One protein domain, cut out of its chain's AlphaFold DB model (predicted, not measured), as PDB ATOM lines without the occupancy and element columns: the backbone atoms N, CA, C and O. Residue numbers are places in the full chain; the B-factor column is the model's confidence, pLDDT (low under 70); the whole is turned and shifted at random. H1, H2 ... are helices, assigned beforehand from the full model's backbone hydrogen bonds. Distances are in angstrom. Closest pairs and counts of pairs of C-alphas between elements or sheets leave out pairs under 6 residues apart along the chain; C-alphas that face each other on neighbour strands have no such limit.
ATOM      1  N   SER A  35     151.803 297.186 133.046       79.56
ATOM      2  CA  SER A  35     151.157 296.057 133.722       79.56
ATOM      3  C   SER A  35     152.211 295.209 134.439       79.56
ATOM      4  O   SER A  35     153.344 295.078 133.965       79.56
ATOM      5  N   ALA A  36     151.855 294.619 135.580       81.19
ATOM      6  CA  ALA A  36     152.762 293.750 136.333       81.19
ATOM      7  C   ALA A  36     153.356 292.632 135.455       81.19
ATOM      8  O   ALA A  36     154.528 292.289 135.577       81.19
ATOM      9  N   GLU A  37     152.550 292.132 134.516       77.88
ATOM     10  CA  GLU A  37     152.919 291.147 133.498       77.88
ATOM     11  C   GLU A  37     154.051 291.652 132.599       77.88
ATOM     12  O   GLU A  37     155.055 290.967 132.406       77.88
ATOM     13  N   ASN A  38     153.926 292.883 132.098       82.44
ATOM     14  CA  ASN A  38     154.962 293.493 131.284       82.44
ATOM     15  C   ASN A  38     156.231 293.691 132.112       82.44
ATOM     16  O   ASN A  38     157.310 293.327 131.657       82.44
ATOM     17  N   LYS A  39     156.119 294.200 133.345       85.31
ATOM     18  CA  LYS A  39     157.274 294.398 134.232       85.31
ATOM     19  C   LYS A  39     158.043 293.090 134.471       85.31
ATOM     20  O   LYS A  39     159.256 293.069 134.287       85.31
ATOM     21  N   ALA A  40     157.341 292.004 134.786       86.19
ATOM     22  CA  ALA A  40     157.954 290.688 134.967       86.19
ATOM     23  C   ALA A  40     158.609 290.172 133.673       86.19
ATOM     24  O   ALA A  40     159.684 289.574 133.697       86.19
ATOM     25  N   ALA A  41     157.994 290.428 132.515       86.75
ATOM     26  CA  ALA A  41     158.580 290.084 131.226       86.75
ATOM     27  C   ALA A  41     159.883 290.853 130.946       86.75
ATOM     28  O   ALA A  41     160.831 290.240 130.453       86.75
ATOM     29  N   PHE A  42     159.928 292.147 131.291       88.38
ATOM     30  CA  PHE A  42     161.115 293.001 131.208       88.38
ATOM     31  C   PHE A  42     162.250 292.490 132.098       88.38
ATOM     32  O   PHE A  42     163.357 292.317 131.597       88.38
ATOM     33  N   GLU A  43     161.972 292.215 133.373       88.81
ATOM     34  CA  GLU A  43     162.964 291.703 134.329       88.81
ATOM     35  C   GLU A  43     163.526 290.351 133.871       88.81
ATOM     36  O   GLU A  43     164.732 290.208 133.701       88.81
ATOM     37  N   ALA A  44     162.661 289.401 133.513       88.69
ATOM     38  CA  ALA A  44     163.107 288.089 133.049       88.69
ATOM     39  C   ALA A  44     163.934 288.154 131.750       88.69
ATOM     40  O   ALA A  44     164.902 287.416 131.604       88.69
ATOM     41  N   CYS A  45     163.577 289.028 130.799       90.50
ATOM     42  CA  CYS A  45     164.376 289.210 129.580       90.50
ATOM     43  C   CYS A  45     165.707 289.933 129.846       90.50
ATOM     44  O   CYS A  45     166.667 289.737 129.104       90.50
ATOM     45  N   HIS A  46     165.762 290.801 130.857       89.88
ATOM     46  CA  HIS A  46     166.978 291.516 131.247       89.88
ATOM     47  C   HIS A  46     167.991 290.553 131.880       89.88
ATOM     48  O   HIS A  46     169.146 290.531 131.449       89.88
ATOM     49  N   GLU A  47     167.525 289.672 132.772       89.50
ATOM     50  CA  GLU A  47     168.327 288.597 133.368       89.50
ATOM     51  C   GLU A  47     168.792 287.563 132.330       89.50
ATOM     52  O   GLU A  47     169.965 287.197 132.311       89.50
ATOM     53  N   GLU A  48     167.909 287.127 131.420       88.06
ATOM     54  CA  GLU A  48     168.228 286.123 130.388       88.06
ATOM     55  C   GLU A  48     169.361 286.578 129.452       88.06
ATOM     56  O   GLU A  48     170.184 285.774 129.018       88.06
ATOM     57  N   VAL A  49     169.414 287.877 129.153       89.50
ATOM     58  CA  VAL A  49     170.408 288.476 128.251       89.50
ATOM     59  C   VAL A  49     171.646 288.985 129.008       89.50
ATOM     60  O   VAL A  49     172.649 289.352 128.391       89.50
ATOM     61  N   GLY A  50     171.598 288.999 130.344       88.94
ATOM     62  CA  GLY A  50     172.679 289.491 131.195       88.94
ATOM     63  C   GLY A  50     172.961 290.974 130.970       88.94
ATOM     64  O   GLY A  50     174.119 291.369 130.829       88.94
ATOM     65  N   MET A  51     171.912 291.792 130.845       86.94
ATOM     66  CA  MET A  51     172.106 293.230 130.698       86.94
ATOM     67  C   MET A  51     172.665 293.855 131.981       86.94
ATOM     68  O   MET A  51     172.291 293.441 133.075       86.94
ATOM     69  N   PRO A  52     173.506 294.896 131.862       85.00
ATOM     70  CA  PRO A  52     173.941 295.656 133.020       85.00
ATOM     71  C   PRO A  52     172.753 296.333 133.708       85.00
ATOM     72  O   PRO A  52     171.785 296.769 133.066       85.00
ATOM     73  N   ASP A  53     172.847 296.426 135.031       82.50
ATOM     74  CA  ASP A  53     171.897 297.173 135.838       82.50
ATOM     75  C   ASP A  53     171.921 298.655 135.487       82.50
ATOM     76  O   ASP A  53     172.929 299.233 135.085       82.50
ATOM     77  N   ARG A  54     170.786 299.314 135.699       73.31
ATOM     78  CA  ARG A  54     170.661 300.748 135.410       73.31
ATOM     79  C   ARG A  54     171.601 301.599 136.265       73.31
ATOM     80  O   ARG A  54     172.017 302.663 135.814       73.31
ATOM     81  N   ASP A  55     171.922 301.118 137.461       79.06
ATOM     82  CA  ASP A  55     172.776 301.801 138.429       79.06
ATOM     83  C   ASP A  55     174.272 301.531 138.199       79.06
ATOM     84  O   ASP A  55     175.105 302.226 138.777       79.06
ATOM     85  N   SER A  56     174.638 300.576 137.330       79.31
ATOM     86  CA  SER A  56     176.051 300.270 137.062       79.31
ATOM     87  C   SER A  56     176.743 301.350 136.223       79.31
ATOM     88  O   SER A  56     177.969 301.402 136.160       79.31
ATOM     89  N   GLY A  57     175.971 302.218 135.554       81.00
ATOM     90  CA  GLY A  57     176.490 303.206 134.605       81.00
ATOM     91  C   GLY A  57     177.021 302.592 133.304       81.00
ATOM     92  O   GLY A  57     177.419 303.327 132.395       81.00
ATOM     93  N   GLU A  58     176.995 301.264 133.178       83.75
ATOM     94  CA  GLU A  58     177.419 300.545 131.986       83.75
ATOM     95  C   GLU A  58     176.289 300.513 130.960       83.75
ATOM     96  O   GLU A  58     175.113 300.308 131.266       83.75
ATOM     97  N   ARG A  59     176.651 300.733 129.695       85.62
ATOM     98  CA  ARG A  59     175.697 300.627 128.596       85.62
ATOM     99  C   ARG A  59     175.662 299.186 128.089       85.62
ATOM    100  O   ARG A  59     176.733 298.631 127.849       85.62
ATOM    101  N   PRO A  60     174.472 298.607 127.851       86.06
ATOM    102  CA  PRO A  60     174.373 297.309 127.202       86.06
ATOM    103  C   PRO A  60     175.017 297.354 125.817       86.06
ATOM    104  O   PRO A  60     174.963 298.372 125.114       86.06
ATOM    105  N   THR A  61     175.608 296.236 125.410       89.25
ATOM    106  CA  THR A  61     176.131 296.087 124.054       89.25
ATOM    107  C   THR A  61     174.984 296.054 123.042       89.25
ATOM    108  O   THR A  61     173.817 295.820 123.373       89.25
ATOM    109  N   LYS A  62     175.310 296.274 121.764       88.12
ATOM    110  CA  LYS A  62     174.318 296.191 120.684       88.12
ATOM    111  C   LYS A  62     173.674 294.800 120.610       88.12
ATOM    112  O   LYS A  62     172.465 294.706 120.434       88.12
ATOM    113  N   GLU A  63     174.472 293.750 120.792       88.12
ATOM    114  CA  GLU A  63     174.018 292.355 120.781       88.12
ATOM    115  C   GLU A  63     173.050 292.071 121.933       88.12
ATOM    116  O   GLU A  63     171.987 291.494 121.714       88.12
ATOM    117  N   GLN A  64     173.355 292.559 123.141       88.25
ATOM    118  CA  GLN A  64     172.453 292.451 124.291       88.25
ATOM    119  C   GLN A  64     171.141 293.204 124.046       88.25
ATOM    120  O   GLN A  64     170.053 292.710 124.330       88.25
ATOM    121  N   HIS A  65     171.212 294.398 123.463       87.44
ATOM    122  CA  HIS A  65     170.012 295.165 123.158       87.44
ATOM    123  C   HIS A  65     169.120 294.473 122.108       87.44
ATOM    124  O   HIS A  65     167.894 294.460 122.245       87.44
ATOM    125  N   GLU A  66     169.712 293.871 121.073       90.19
ATOM    126  CA  GLU A  66     168.977 293.100 120.062       90.19
ATOM    127  C   GLU A  66     168.363 291.823 120.652       90.19
ATOM    128  O   GLU A  66     167.168 291.586 120.466       90.19
ATOM    129  N   ALA A  67     169.127 291.057 121.436       89.31
ATOM    130  CA  ALA A  67     168.640 289.848 122.098       89.31
ATOM    131  C   ALA A  67     167.463 290.141 123.043       89.31
ATOM    132  O   ALA A  67     166.456 289.429 123.044       89.31
ATOM    133  N   PHE A  68     167.537 291.242 123.787       90.06
ATOM    134  CA  PHE A  68     166.458 291.681 124.662       90.06
ATOM    135  C   PHE A  68     165.205 292.100 123.910       90.06
ATOM    136  O   PHE A  68     164.100 291.708 124.287       90.06
ATOM    137  N   LYS A  69     165.361 292.852 122.816       88.69
ATOM    138  CA  LYS A  69     164.236 293.209 121.953       88.69
ATOM    139  C   LYS A  69     163.540 291.951 121.430       88.69
ATOM    140  O   LYS A  69     162.320 291.860 121.516       88.69
ATOM    141  N   THR A  70     164.302 290.965 120.960       90.44
ATOM    142  CA  THR A  70     163.748 289.684 120.503       90.44
ATOM    143  C   THR A  70     163.056 288.914 121.632       90.44
ATOM    144  O   THR A  70     162.005 288.316 121.401       90.44
ATOM    145  N   CYS A  71     163.594 288.933 122.853       89.31
ATOM    146  CA  CYS A  71     162.944 288.318 124.013       89.31
ATOM    147  C   CYS A  71     161.584 288.967 124.318       89.31
ATOM    148  O   CYS A  71     160.586 288.268 124.499       89.31
ATOM    149  N   LEU A  72     161.517 290.299 124.297       89.75
ATOM    150  CA  LEU A  72     160.273 291.039 124.509       89.75
ATOM    151  C   LEU A  72     159.251 290.784 123.395       89.75
ATOM    152  O   LEU A  72     158.083 290.537 123.690       89.75
ATOM    153  N   GLU A  73     159.690 290.745 122.134       89.12
ATOM    154  CA  GLU A  73     158.828 290.427 120.988       89.12
ATOM    155  C   GLU A  73     158.213 289.024 121.107       89.12
ATOM    156  O   GLU A  73     157.018 288.858 120.858       89.12
ATOM    157  N   LYS A  74     158.978 288.023 121.571       87.12
ATOM    158  CA  LYS A  74     158.453 286.672 121.858       87.12
ATOM    159  C   LYS A  74     157.391 286.668 122.958       87.12
ATOM    160  O   LYS A  74     156.492 285.831 122.927       87.12
ATOM    161  N   LYS A  75     157.482 287.594 123.915       83.88
ATOM    162  CA  LYS A  75     156.487 287.795 124.981       83.88
ATOM    163  C   LYS A  75     155.327 288.706 124.552       83.88
ATOM    164  O   LYS A  75     154.476 289.026 125.374       83.88
ATOM    165  N   GLY A  76     155.272 289.115 123.280       84.00
ATOM    166  CA  GLY A  76     154.218 289.973 122.731       84.00
ATOM    167  C   GLY A  76     154.370 291.456 123.075       84.00
ATOM    168  O   GLY A  76     153.465 292.243 122.805       84.00
ATOM    169  N   ILE A  77     155.507 291.857 123.650       84.06
ATOM    170  CA  ILE A  77     155.798 293.239 124.025       84.06
ATOM    171  C   ILE A  77     156.590 293.883 122.895       84.06
ATOM    172  O   ILE A  77     157.757 293.571 122.662       84.06
ATOM    173  N   THR A  78     155.962 294.822 122.195       79.56
ATOM    174  CA  THR A  78     156.647 295.632 121.192       79.56
ATOM    175  C   THR A  78     157.231 296.869 121.856       79.56
ATOM    176  O   THR A  78     156.523 297.722 122.394       79.56
ATOM    177  N   LEU A  79     158.560 296.980 121.832       75.69
ATOM    178  CA  LEU A  79     159.212 298.223 122.223       75.69
ATOM    179  C   LEU A  79     158.788 299.324 121.240       75.69
ATOM    180  O   LEU A  79     158.841 299.094 120.024       75.69
TER     181      LEU A  79
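Overview. This is residues 35 to 79 of the 100 residues of an uncharacterized protein of Bdellovibrio sp. qaytius (UniProt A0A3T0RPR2). A helical hairpin: H1 and H2 run opposite ways and splay apart as a slanted pair, joined by a long loop whose residues 53 to 58 stick out. The printed part has 45 residues, with two named helices, H1 then H2, and no named strand; its class is all helix. It is compact, with a radius of gyration of the C-alphas of 10.4 A and spans of 27 by 20 by 16 A.

Along the chain. H1, the longest helix, is residues 36 to 49, 20.1 A from C-alpha 36 at (152.762, 293.750, 136.333) to C-alpha 49. H2 is residues 62 to 74, 18.5 A long, ending with C-alpha 74 at (158.453, 286.672, 121.858).

Arrangement. H1 and H2 form a helical hairpin and touch, their closest C-alphas being those of Cys 45 and Cys 71, 5.8 A apart. Their lines stand at a steep tilt of 40 degrees, opposite ways. In H1 and H2 every O i to N i+4 pair is within hydrogen-bond range.

Size, cuts and confidence. The C-alphas farthest apart, those of Gly 57 and Gly 76, are 28.5 A apart. The link from H1 to H2, residues 50 to 61, is long. The printed part has no cut, and no printed residue has a pLDDT under 70.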